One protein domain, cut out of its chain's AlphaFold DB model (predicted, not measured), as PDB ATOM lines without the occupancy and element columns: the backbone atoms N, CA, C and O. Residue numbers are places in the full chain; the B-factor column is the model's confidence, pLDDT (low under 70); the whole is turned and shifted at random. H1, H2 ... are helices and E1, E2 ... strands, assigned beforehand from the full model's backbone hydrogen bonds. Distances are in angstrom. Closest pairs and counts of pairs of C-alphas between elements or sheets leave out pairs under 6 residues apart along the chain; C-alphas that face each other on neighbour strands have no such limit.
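Overview. This is residues 225 to 317 of the 318 residues of an uncharacterized protein of Candidatus Phytoplasma pruni (UniProt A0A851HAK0). A twisted sheet of four strands, E3 to E6, has a helical hairpin, H1 and H2, over one face, making two layers: a sheet with helices on one face. A small hairpin, E1 and E2, sits beyond the edge strand E6. The printed part has 93 residues, in the order E1 E2 E3 E4 E5 E6 H1 H2; the class is mixed, helices and strands. The large sheet, order E3 - E4 - E5 - E6, is antiparallel and a meander, each strand the neighbour of the one before. The whole is compact, with a radius of gyration of the C-alphas of 13.0 A and spans of 42 by 31 by 25 A.

Arrangement. E3, residues 239 to 243, and E4, residues 246 to 251, form a hairpin, with N 241 and O 248 3.1 A apart. E5, residues 257 to 265, pairs with E4 through N 249 and O 260, 2.9 A. E6, residues 268 to 277, bends by 57 degrees at residue 271 and pairs with E5 through N 261 and O 273, 2.9 A. H2, residues 304 to 315, is on this sheet at a height of 9.6 A, slantwise to the strands, at 52 degrees to E5 on the local plane; the closest C-alphas of H2 and E5 are those of Trp 311 and Leu 259, 6.8 A. H1, residues 285 to 300, is also on the sheet. H1 and H2 touch at a shallow tilt of 25 degrees, opposite ways, closest at the C-alphas of Ile 291 and Ile 310, 6.0 A. Every O i to N i+4 pair is within hydrogen-bond range in H2, and 11 of 12 in H1. E1, residues 225 to 227, and E2, residues 230 to 233, are antiparallel, with N 227 and O 230 2.9 A apart. The closest C-alphas of E1 and E6 are those of Tyr 227 and Ala 274, 6.7 A; E2 and E3 are apart.

Along the chain. E1 begins at C-alpha 225, (277.784, 357.425, 583.845), and H2 ends at C-alpha 315, (273.497, 341.715, 592.224). E5 is 27.2 A long, E6 26.9 A and H1 23.3 A.

Size, cuts and confidence. The C-alphas farthest apart, of Asn 266 and Asn 285, are 41.9 A apart. The printed part has no cut and no long link. Its mean pLDDT is 78.2; residues 225 to 237, 253 to 255 and 278 to 282 are under 70.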
ATOM      1  N   ILE A 225     276.818 358.477 584.122       62.25
ATOM      2  CA  ILE A 225     277.784 357.425 583.845       62.25
ATOM      3  C   ILE A 225     277.379 356.727 582.558       62.25
ATOM      4  O   ILE A 225     276.193 356.585 582.257       62.25
ATOM      5  N   ILE A 226     278.375 356.322 581.782       60.25
ATOM      6  CA  ILE A 226     278.186 355.464 580.618       60.25
ATOM      7  C   ILE A 226     278.733 354.096 581.009       60.25
ATOM      8  O   ILE A 226     279.921 353.979 581.294       60.25
ATOM      9  N   TYR A 227     277.872 353.083 581.050       59.97
ATOM     10  CA  TYR A 227     278.250 351.702 581.342       59.97
ATOM     11  C   TYR A 227     277.594 350.769 580.325       59.97
ATOM     12  O   TYR A 227     276.402 350.899 580.046       59.97
ATOM     13  N   LYS A 228     278.386 349.874 579.717       68.50
ATOM     14  CA  LYS A 228     277.954 348.990 578.614       68.50
ATOM     15  C   LYS A 228     277.165 349.738 577.518       68.50
ATOM     16  O   LYS A 228     276.107 349.298 577.078       68.50
ATOM     17  N   GLY A 229     277.638 350.931 577.137       67.94
ATOM     18  CA  GLY A 229     277.007 351.790 576.122       67.94
ATOM     19  C   GLY A 229     275.717 352.506 576.557       67.94
ATOM     20  O   GLY A 229     275.179 353.309 575.794       67.94
ATOM     21  N   LYS A 230     275.222 352.278 577.780       62.94
ATOM     22  CA  LYS A 230     274.007 352.906 578.317       62.94
ATOM     23  C   LYS A 230     274.353 354.061 579.253       62.94
ATOM     24  O   LYS A 230     275.290 353.975 580.042       62.94
ATOM     25  N   ARG A 231     273.588 355.154 579.160       66.62
ATOM     26  CA  ARG A 231     273.712 356.330 580.034       66.62
ATOM     27  C   ARG A 231     272.829 356.168 581.264       66.62
ATOM     28  O   ARG A 231     271.619 356.005 581.120       66.62
ATOM     29  N   TYR A 232     273.410 356.315 582.448       66.31
ATOM     30  CA  TYR A 232     272.680 356.294 583.710       66.31
ATOM     31  C   TYR A 232     272.841 357.638 584.424       66.31
ATOM     32  O   TYR A 232     273.935 357.965 584.888       66.31
ATOM     33  N   PRO A 233     271.776 358.452 584.489       68.25
ATOM     34  CA  PRO A 233     271.811 359.700 585.235       68.25
ATOM     35  C   PRO A 233     271.745 359.411 586.740       68.25
ATOM     36  O   PRO A 233     270.849 358.688 587.185       68.25
ATOM     37  N   LEU A 234     272.661 359.986 587.519       66.38
ATOM     38  CA  LEU A 234     272.614 359.994 588.983       66.38
ATOM     39  C   LEU A 234     271.741 361.161 589.466       66.38
ATOM     40  O   LEU A 234     271.738 362.238 588.858       66.38
ATOM     41  N   GLN A 235     270.955 360.930 590.518       66.81
ATOM     42  CA  GLN A 235     270.160 361.981 591.156       66.81
ATOM     43  C   GLN A 235     271.005 362.858 592.102       66.81
ATOM     44  O   GLN A 235     272.198 362.636 592.293       66.81
ATOM     45  N   THR A 236     270.405 363.918 592.649       58.03
ATOM     46  CA  THR A 236     271.083 364.888 593.531       58.03
ATOM     47  C   THR A 236     271.309 364.375 594.952       58.03
ATOM     48  O   THR A 236     272.169 364.892 595.649       58.03
ATOM     49  N   ASN A 237     270.555 363.361 595.367       62.16
ATOM     50  CA  ASN A 237     270.627 362.655 596.649       62.16
ATOM     51  C   ASN A 237     271.566 361.435 596.608       62.16
ATOM     52  O   ASN A 237     271.476 360.544 597.444       62.16
ATOM     53  N   VAL A 238     272.468 361.380 595.628       71.94
ATOM     54  CA  VAL A 238     273.432 360.287 595.517       71.94
ATOM     55  C   VAL A 238     274.546 360.470 596.526       71.94
ATOM     56  O   VAL A 238     275.206 361.509 596.550       71.94
ATOM     57  N   LEU A 239     274.787 359.434 597.325       73.56
ATOM     58  CA  LEU A 239     275.929 359.406 598.220       73.56
ATOM     59  C   LEU A 239     277.192 359.141 597.400       73.56
ATOM     60  O   LEU A 239     277.260 358.169 596.645       73.56
ATOM     61  N   ILE A 240     278.167 360.044 597.521       78.06
ATOM     62  CA  ILE A 240     279.434 359.996 596.792       78.06
ATOM     63  C   ILE A 240     280.551 359.895 597.812       78.06
ATOM     64  O   ILE A 240     280.712 360.787 598.641       78.06
ATOM     65  N   TYR A 241     281.339 358.833 597.714       78.94
ATOM     66  CA  TYR A 241     282.502 358.636 598.564       78.94
ATOM     67  C   TYR A 241     283.727 358.326 597.713       78.94
ATOM     68  O   TYR A 241     283.646 357.546 596.765       78.94
ATOM     69  N   GLN A 242     284.853 358.955 598.036       79.81
ATOM     70  CA  GLN A 242     286.119 358.738 597.349       79.81
ATOM     71  C   GLN A 242     287.142 358.187 598.337       79.81
ATOM     72  O   GLN A 242     287.442 358.823 599.343       79.81
ATOM     73  N   GLU A 243     287.704 357.027 598.013       79.38
ATOM     74  CA  GLU A 243     288.753 356.375 598.786       79.38
ATOM     75  C   GLU A 243     289.913 356.011 597.867       79.38
ATOM     76  O   GLU A 243     289.788 355.120 597.028       79.38
ATOM     77  N   LYS A 244     291.059 356.684 598.030       80.44
ATOM     78  CA  LYS A 244     292.272 356.448 597.229       80.44
ATOM     79  C   LYS A 244     291.959 356.439 595.719       80.44
ATOM     80  O   LYS A 244     291.607 357.467 595.147       80.44
ATOM     81  N   ALA A 245     292.066 355.259 595.113       83.38
ATOM     82  CA  ALA A 245     291.868 354.948 593.708       83.38
ATOM     83  C   ALA A 245     290.410 354.589 593.364       83.38
ATOM     84  O   ALA A 245     290.165 354.038 592.300       83.38
ATOM     85  N   GLN A 246     289.435 354.814 594.246       82.75
ATOM     86  CA  GLN A 246     288.049 354.401 594.022       82.75
ATOM     87  C   GLN A 246     287.062 355.524 594.315       82.75
ATOM     88  O   GLN A 246     287.190 356.245 595.305       82.75
ATOM     89  N   LYS A 247     286.036 355.649 593.467       83.69
ATOM     90  CA  LYS A 247     284.842 356.451 593.751       83.69
ATOM     91  C   LYS A 247     283.604 355.573 593.744       83.69
ATOM     92  O   LYS A 247     283.344 354.849 592.786       83.69
ATOM     93  N   TYR A 248     282.833 355.693 594.811       82.62
ATOM     94  CA  TYR A 248     281.599 354.973 595.059       82.62
ATOM     95  C   TYR A 248     280.416 355.915 594.883       82.62
ATOM     96  O   TYR A 248     280.442 357.048 595.370       82.62
ATOM     97  N   PHE A 249     279.376 355.439 594.202       84.75
ATOM     98  CA  PHE A 249     278.136 356.181 594.008       84.75
ATOM     99  C   PHE A 249     276.949 355.291 594.359       84.75
ATOM    100  O   PHE A 249     276.871 354.148 593.901       84.75
ATOM    101  N   LEU A 250     276.025 355.837 595.145       79.69
ATOM    102  CA  LEU A 250     274.851 355.133 595.652       79.69
ATOM    103  C   LEU A 250     273.586 355.981 595.445       79.69
ATOM    104  O   LEU A 250     273.436 357.024 596.075       79.69
ATOM    105  N   ASP A 251     272.691 355.537 594.559       80.06
ATOM    106  CA  ASP A 251     271.387 356.153 594.253       80.06
ATOM    107  C   ASP A 251     270.273 355.138 594.538       80.06
ATOM    108  O   ASP A 251     269.978 354.297 593.692       80.06
ATOM    109  N   LEU A 252     269.680 355.164 595.733       73.81
ATOM    110  CA  LEU A 252     268.653 354.184 596.129       73.81
ATOM    111  C   LEU A 252     267.255 354.784 596.299       73.81
ATOM    112  O   LEU A 252     266.277 354.054 596.404       73.81
ATOM    113  N   GLU A 253     267.158 356.108 596.297       64.44
ATOM    114  CA  GLU A 253     265.899 356.843 596.439       64.44
ATOM    115  C   GLU A 253     265.327 357.297 595.087       64.44
ATOM    116  O   GLU A 253     264.181 357.739 594.999       64.44
ATOM    117  N   GLY A 254     266.121 357.217 594.015       62.69
ATOM    118  CA  GLY A 254     265.669 357.553 592.675       62.69
ATOM    119  C   GLY A 254     264.669 356.545 592.098       62.69
ATOM    120  O   GLY A 254     264.334 355.518 592.677       62.69
ATOM    121  N   LYS A 255     264.244 356.784 590.851       62.28
ATOM    122  CA  LYS A 255     263.400 355.844 590.078       62.28
ATOM    123  C   LYS A 255     264.031 354.445 589.921       62.28
ATOM    124  O   LYS A 255     263.362 353.516 589.484       62.28
ATOM    125  N   TYR A 256     265.315 354.287 590.219       71.81
ATOM    126  CA  TYR A 256     266.086 353.065 590.033       71.81
ATOM    127  C   TYR A 256     267.081 352.940 591.178       71.81
ATOM    128  O   TYR A 256     267.695 353.949 591.521       71.81
ATOM    129  N   TYR A 257     267.288 351.724 591.686       76.25
ATOM    130  CA  TYR A 257     268.405 351.453 592.586       76.25
ATOM    131  C   TYR A 257     269.676 351.354 591.735       76.25
ATOM    132  O   TYR A 257     269.768 350.484 590.864       76.25
ATOM    133  N   LYS A 258     270.625 352.271 591.930       79.44
ATOM    134  CA  LYS A 258     271.909 352.296 591.222       79.44
ATOM    135  C   LYS A 258     273.067 352.274 592.209       79.44
ATOM    136  O   LYS A 258     273.148 353.131 593.087       79.44
ATOM    137  N   LEU A 259     274.002 351.355 591.993       84.00
ATOM    138  CA  LEU A 259     275.333 351.400 592.589       84.00
ATOM    139  C   LEU A 259     276.391 351.479 591.496       84.00
ATOM    140  O   LEU A 259     276.276 350.834 590.452       84.00
ATOM    141  N   LEU A 260     277.440 352.256 591.756       83.50
ATOM    142  CA  LEU A 260     278.610 352.356 590.891       83.50
ATOM    143  C   LEU A 260     279.896 352.335 591.711       83.50
ATOM    144  O   LEU A 260     279.982 352.974 592.761       83.50
ATOM    145  N   ILE A 261     280.904 351.671 591.154       85.25
ATOM    146  CA  ILE A 261     282.304 351.792 591.548       85.25
ATOM    147  C   ILE A 261     283.105 352.218 590.314       85.25
ATOM    148  O   ILE A 261     283.039 351.570 589.267       85.25
ATOM    149  N   GLU A 262     283.859 353.306 590.435       87.38
ATOM    150  CA  GLU A 262     284.876 353.717 589.465       87.38
ATOM    151  C   GLU A 262     286.261 353.510 590.077       87.38
ATOM    152  O   GLU A 262     286.526 354.026 591.162       87.38
ATOM    153  N   ASN A 263     287.132 352.777 589.382       84.75
ATOM    154  CA  ASN A 263     288.533 352.586 589.751       84.75
ATOM    155  C   ASN A 263     289.418 353.563 588.967       84.75
ATOM    156  O   ASN A 263     289.191 353.791 587.781       84.75
ATOM    157  N   TYR A 264     290.431 354.113 589.622       83.12
ATOM    158  CA  TYR A 264     291.301 355.159 589.105       83.12
ATOM    159  C   TYR A 264     292.771 354.733 589.177       83.12
ATOM    160  O   TYR A 264     293.208 354.148 590.169       83.12
ATOM    161  N   GLN A 265     293.558 355.076 588.160       84.31
ATOM    162  CA  GLN A 265     295.023 355.101 588.209       84.31
ATOM    163  C   GLN A 265     295.485 356.424 587.598       84.31
ATOM    164  O   GLN A 265     295.042 356.772 586.511       84.31
ATOM    165  N   ASN A 266     296.349 357.169 588.296       82.88
ATOM    166  CA  ASN A 266     296.847 358.482 587.850       82.88
ATOM    167  C   ASN A 266     295.724 359.449 587.417       82.88
ATOM    168  O   ASN A 266     295.802 360.064 586.360       82.88
ATOM    169  N   ASP A 267     294.657 359.536 588.218       75.38
ATOM    170  CA  ASP A 267     293.451 360.341 587.955       75.38
ATOM    171  C   ASP A 267     292.628 359.953 586.710       75.38
ATOM    172  O   ASP A 267     291.567 360.532 586.462       75.38
ATOM    173  N   GLU A 268     293.024 358.902 585.991       77.81
ATOM    174  CA  GLU A 268     292.268 358.325 584.884       77.81
ATOM    175  C   GLU A 268     291.442 357.120 585.334       77.81
ATOM    176  O   GLU A 268     291.858 356.332 586.184       77.81
ATOM    177  N   ILE A 269     290.249 356.964 584.758       80.38
ATOM    178  CA  ILE A 269     289.364 355.848 585.091       80.38
ATOM    179  C   ILE A 269     289.808 354.598 584.334       80.38
ATOM    180  O   ILE A 269     289.732 354.564 583.107       80.38
ATOM    181  N   THR A 270     290.188 353.556 585.067       86.62
ATOM    182  CA  THR A 270     290.667 352.289 584.497       86.62
ATOM    183  C   THR A 270     289.586 351.223 584.407       86.62
ATOM    184  O   THR A 270     289.584 350.424 583.475       86.62
ATOM    185  N   ASP A 271     288.640 351.217 585.347       83.56
ATOM    186  CA  ASP A 271     287.538 350.258 585.376       83.56
ATOM    187  C   ASP A 271     286.266 350.894 585.951       83.56
ATOM    188  O   ASP A 271     286.311 351.772 586.820       83.56
ATOM    189  N   LYS A 272     285.114 350.444 585.448       84.31
ATOM    190  CA  LYS A 272     283.789 350.871 585.902       84.31
ATOM    191  C   LYS A 272     282.888 349.663 586.076       84.31
ATOM    192  O   LYS A 272     282.592 348.959 585.111       84.31
ATOM    193  N   LYS A 273     282.334 349.516 587.275       84.00
ATOM    194  CA  LYS A 273     281.276 348.542 587.561       84.00
ATOM    195  C   LYS A 273     280.012 349.273 587.956       84.00
ATOM    196  O   LYS A 273     280.058 350.135 588.829       84.00
ATOM    197  N   ALA A 274     278.890 348.909 587.340       83.00
ATOM    198  CA  ALA A 274     277.584 349.464 587.667       83.00
ATOM    199  C   ALA A 274     276.534 348.362 587.811       83.00
ATOM    200  O   ALA A 274     276.421 347.492 586.943       83.00
ATOM    201  N   ILE A 275     275.717 348.478 588.853       79.31
ATOM    202  CA  ILE A 275     274.475 347.728 589.021       79.31
ATOM    203  C   ILE A 275     273.330 348.720 588.966       79.31
ATOM    204  O   ILE A 275     273.322 349.727 589.670       79.31
ATOM    205  N   VAL A 276     272.367 348.438 588.094       76.19
ATOM    206  CA  VAL A 276     271.149 349.231 587.959       76.19
ATOM    207  C   VAL A 276     269.970 348.285 587.939       76.19
ATOM    208  O   VAL A 276     269.826 347.504 587.002       76.19
ATOM    209  N   LEU A 277     269.128 348.394 588.958       70.69
ATOM    210  CA  LEU A 277     267.855 347.698 589.029       70.69
ATOM    211  C   LEU A 277     266.732 348.655 588.651       70.69
ATOM    212  O   LEU A 277     266.577 349.741 589.226       70.69
ATOM    213  N   ASN A 278     265.933 348.238 587.670       66.00
ATOM    214  CA  ASN A 278     264.735 348.960 587.278       66.00
ATOM    215  C   ASN A 278     263.702 348.834 588.414       66.00
ATOM    216  O   ASN A 278     262.973 347.849 588.469       66.00
ATOM    217  N   SER A 279     263.626 349.796 589.343       58.06
ATOM    218  CA  SER A 279     262.538 349.786 590.334       58.06
ATOM    219  C   SER A 279     261.200 349.871 589.572       58.06
ATOM    220  O   SER A 279     261.075 350.628 588.607       58.06
ATOM    221  N   ILE A 280     260.240 348.970 589.803       49.91
ATOM    222  CA  ILE A 280     259.311 348.974 590.947       49.91
ATOM    223  C   ILE A 280     258.999 347.542 591.475       49.91
ATOM    224  O   ILE A 280     258.483 347.404 592.586       49.91
ATOM    225  N   THR A 281     259.371 346.465 590.767       54.25
ATOM    226  CA  THR A 281     258.823 345.106 591.010       54.25
ATOM    227  C   THR A 281     259.825 343.984 591.315       54.25
ATOM    228  O   THR A 281     259.387 342.929 591.756       54.25
ATOM    229  N   GLN A 282     261.136 344.165 591.116       68.25
ATOM    230  CA  GLN A 282     262.083 343.031 591.165       68.25
ATOM    231  C   GLN A 282     262.538 342.619 592.577       68.25
ATOM    232  O   GLN A 282     262.829 341.452 592.802       68.25
ATOM    233  N   LEU A 283     262.566 343.542 593.545       77.38
ATOM    234  CA  LEU A 283     262.977 343.238 594.922       77.38
ATOM    235  C   LEU A 283     261.771 342.955 595.820       77.38
ATOM    236  O   LEU A 283     260.796 343.717 595.820       77.38
ATOM    237  N   SER A 284     261.881 341.920 596.657       85.56
ATOM    238  CA  SER A 284     260.919 341.657 597.730       85.56
ATOM    239  C   SER A 284     260.894 342.803 598.753       85.56
ATOM    240  O   SER A 284     261.877 343.531 598.927       85.56
ATOM    241  N   ASN A 285     259.771 342.974 599.457       84.25
ATOM    242  CA  ASN A 285     259.630 344.039 600.460       84.25
ATOM    243  C   ASN A 285     260.675 343.931 601.581       84.25
ATOM    244  O   ASN A 285     261.221 344.951 601.993       84.25
ATOM    245  N   ASN A 286     261.022 342.708 601.999       88.00
ATOM    246  CA  ASN A 286     262.062 342.476 603.003       88.00
ATOM    247  C   ASN A 286     263.427 342.988 602.522       88.00
ATOM    248  O   ASN A 286     264.114 343.687 603.261       88.00
ATOM    249  N   LYS A 287     263.795 342.722 601.259       87.12
ATOM    250  CA  LYS A 287     265.056 343.216 600.685       87.12
ATOM    251  C   LYS A 287     265.075 344.733 600.534       87.12
ATOM    252  O   LYS A 287     266.096 345.353 600.807       87.12
ATOM    253  N   LYS A 288     263.945 345.350 600.174       84.56
ATOM    254  CA  LYS A 288     263.820 346.819 600.144       84.56
ATOM    255  C   LYS A 288     264.064 347.434 601.528       84.56
ATOM    256  O   LYS A 288     264.828 348.389 601.635       84.56
ATOM    257  N   GLN A 289     263.466 346.867 602.576       85.88
ATOM    258  CA  GLN A 289     263.666 347.325 603.957       85.88
ATOM    259  C   GLN A 289     265.114 347.128 604.428       85.88
ATOM    260  O   GLN A 289     265.687 348.032 605.033       85.88
ATOM    261  N   GLU A 290     265.725 345.984 604.102       89.69
ATOM    262  CA  GLU A 290     267.133 345.695 604.398       89.69
ATOM    263  C   GLU A 290     268.063 346.731 603.748       89.69
ATOM    264  O   GLU A 290     268.878 347.353 604.432       89.69
ATOM    265  N   ILE A 291     267.883 346.998 602.449       86.75
ATOM    266  CA  ILE A 291     268.635 348.027 601.720       86.75
ATOM    267  C   ILE A 291     268.451 349.395 602.380       86.75
ATOM    268  O   ILE A 291     269.433 350.098 602.600       86.75
ATOM    269  N   GLN A 292     267.225 349.780 602.738       84.25
ATOM    270  CA  GLN A 292     266.948 351.082 603.349       84.25
ATOM    271  C   GLN A 292     267.630 351.241 604.722       84.25
ATOM    272  O   GLN A 292     268.209 352.293 605.014       84.25
ATOM    273  N   ALA A 293     267.651 350.182 605.536       87.44
ATOM    274  CA  ALA A 293     268.369 350.163 606.807       87.44
ATOM    275  C   ALA A 293     269.893 350.289 606.614       87.44
ATOM    276  O   ALA A 293     270.540 351.085 607.297       87.44
ATOM    277  N   LEU A 294     270.470 349.551 605.658       88.75
ATOM    278  CA  LEU A 294     271.897 349.640 605.319       88.75
ATOM    279  C   LEU A 294     272.266 351.018 604.754       88.75
ATOM    280  O   LEU A 294     273.311 351.569 605.096       88.75
ATOM    281  N   THR A 295     271.382 351.611 603.955       83.62
ATOM    282  CA  THR A 295     271.559 352.956 603.388       83.62
ATOM    283  C   THR A 295     271.596 354.020 604.477       83.62
ATOM    284  O   THR A 295     272.428 354.916 604.444       83.62
ATOM    285  N   THR A 296     270.741 353.892 605.490       83.56
ATOM    286  CA  THR A 296     270.741 354.817 606.631       83.56
ATOM    287  C   THR A 296     272.048 354.720 607.428       83.56
ATOM    288  O   THR A 296     272.573 355.721 607.911       83.56
ATOM    289  N   LYS A 297     272.622 353.515 607.551       85.62
ATOM    290  CA  LYS A 297     273.929 353.326 608.199       85.62
ATOM    291  C   LYS A 297     275.060 353.938 607.370       85.62
ATOM    292  O   LYS A 297     275.865 354.686 607.919       85.62
ATOM    293  N   ILE A 298     275.091 353.668 606.061       83.12
ATOM    294  CA  ILE A 298     276.151 354.161 605.169       83.12
ATOM    295  C   ILE A 298     276.089 355.680 604.948       83.12
ATOM    296  O   ILE A 298     277.117 356.295 604.675       83.12
ATOM    297  N   SER A 299     274.906 356.297 605.082       76.81
ATOM    298  CA  SER A 299     274.741 357.751 604.972       76.81
ATOM    299  C   SER A 299     275.328 358.523 606.142       76.81
ATOM    300  O   SER A 299     275.779 359.649 605.955       76.81
ATOM    301  N   ASN A 300     275.344 357.922 607.332       77.81
ATOM    302  CA  ASN A 300     275.915 358.546 608.523       77.81
ATOM    303  C   ASN A 300     277.446 358.496 608.501       77.81
ATOM    304  O   ASN A 300     278.109 359.477 608.827       77.81
ATOM    305  N   GLN A 301     278.002 357.356 608.096       81.31
ATOM    306  CA  GLN A 301     279.431 357.157 607.917       81.31
ATOM    307  C   GLN A 301     279.634 356.119 606.820       81.31
ATOM    308  O   GLN A 301     279.098 355.012 606.901       81.31
ATOM    309  N   PHE A 302     280.417 356.467 605.799       82.00
ATOM    310  CA  PHE A 302     280.689 355.520 604.729       82.00
ATOM    311  C   PHE A 302     281.456 354.308 605.268       82.00
ATOM    312  O   PHE A 302     282.499 354.448 605.907       82.00
ATOM    313  N   ASP A 303     280.951 353.121 604.946       83.44
ATOM    314  CA  ASP A 303     281.581 351.841 605.240       83.44
ATOM    315  C   ASP A 303     281.530 350.974 603.975       83.44
ATOM    316  O   ASP A 303     280.458 350.627 603.466       83.44
ATOM    317  N   SER A 304     282.708 350.614 603.461       82.31
ATOM    318  CA  SER A 304     282.844 349.806 602.248       82.31
ATOM    319  C   SER A 304     282.290 348.386 602.413       82.31
ATOM    320  O   SER A 304     281.876 347.777 601.424       82.31
ATOM    321  N   LYS A 305     282.212 347.855 603.642       88.50
ATOM    322  CA  LYS A 305     281.554 346.572 603.927       88.50
ATOM    323  C   LYS A 305     280.044 346.690 603.759       88.50
ATOM    324  O   LYS A 305     279.451 345.852 603.085       88.50
ATOM    325  N   ILE A 306     279.438 347.748 604.302       88.75
ATOM    326  CA  ILE A 306     277.998 348.019 604.151       88.75
ATOM    327  C   ILE A 306     277.661 348.260 602.675       88.75
ATOM    328  O   ILE A 306     276.683 347.714 602.169       88.75
ATOM    329  N   PHE A 307     278.505 348.998 601.945       87.94
ATOM    330  CA  PHE A 307     278.335 349.187 600.503       87.94
ATOM    331  C   PHE A 307     278.311 347.851 599.748       87.94
ATOM    332  O   PHE A 307     277.421 347.620 598.933       87.94
ATOM    333  N   LYS A 308     279.272 346.959 600.030       86.81
ATOM    334  CA  LYS A 308     279.351 345.630 599.403       86.81
ATOM    335  C   LYS A 308     278.149 344.748 599.743       86.81
ATOM    336  O   LYS A 308     277.704 344.008 598.877       86.81
ATOM    337  N   GLN A 309     277.594 344.860 600.950       90.12
ATOM    338  CA  GLN A 309     276.355 344.163 601.315       90.12
ATOM    339  C   GLN A 309     275.175 344.638 600.463       90.12
ATOM    340  O   GLN A 309     274.467 343.819 599.886       90.12
ATOM    341  N   ILE A 310     274.998 345.957 600.320       88.38
ATOM    342  CA  ILE A 310     273.962 346.519 599.442       88.38
ATOM    343  C   ILE A 310     274.183 346.044 598.000       88.38
ATOM    344  O   ILE A 310     273.239 345.607 597.346       88.38
ATOM    345  N   TRP A 311     275.427 346.107 597.516       89.00
ATOM    346  CA  TRP A 311     275.801 345.655 596.178       89.00
ATOM    347  C   TRP A 311     275.395 344.204 595.934       89.00
ATOM    348  O   TRP A 311     274.721 343.932 594.948       89.00
ATOM    349  N   GLN A 312     275.750 343.300 596.847       89.25
ATOM    350  CA  GLN A 312     275.444 341.878 596.737       89.25
ATOM    351  C   GLN A 312     273.933 341.621 596.712       89.25
ATOM    352  O   GLN A 312     273.459 340.879 595.856       89.25
ATOM    353  N   ILE A 313     273.161 342.299 597.574       88.06
ATOM    354  CA  ILE A 313     271.693 342.202 597.555       88.06
ATOM    355  C   ILE A 313     271.143 342.604 596.183       88.06
ATOM    356  O   ILE A 313     270.221 341.967 595.680       88.06
ATOM    357  N   LEU A 314     271.676 343.662 595.565       84.75
ATOM    358  CA  LEU A 314     271.208 344.079 594.245       84.75
ATOM    359  C   LEU A 314     271.679 343.138 593.126       84.75
ATOM    360  O   LEU A 314     270.932 342.907 592.182       84.75
ATOM    361  N   GLU A 315     272.901 342.616 593.217       85.56
ATOM    362  CA  GLU A 315     273.497 341.715 592.224       85.56
ATOM    363  C   GLU A 315     272.755 340.379 592.144       85.56
ATOM    364  O   GLU A 315     272.451 339.919 591.049       85.56
ATOM    365  N   GLU A 316     272.369 339.811 593.290       84.44
ATOM    366  CA  GLU A 316     271.564 338.582 593.380       84.44
ATOM    367  C   GLU A 316     270.157 338.722 592.767       84.44
ATOM    368  O   GLU A 316     269.465 337.724 592.578       84.44
ATOM    369  N   ASN A 317     269.712 339.951 592.487       75.50
ATOM    370  CA  ASN A 317     268.357 340.265 592.032       75.50
ATOM    371  C   ASN A 317     268.320 340.982 590.666       75.50
ATOM    372  O   ASN A 317     267.263 341.503 590.290       75.50
TER     373      ASN A 317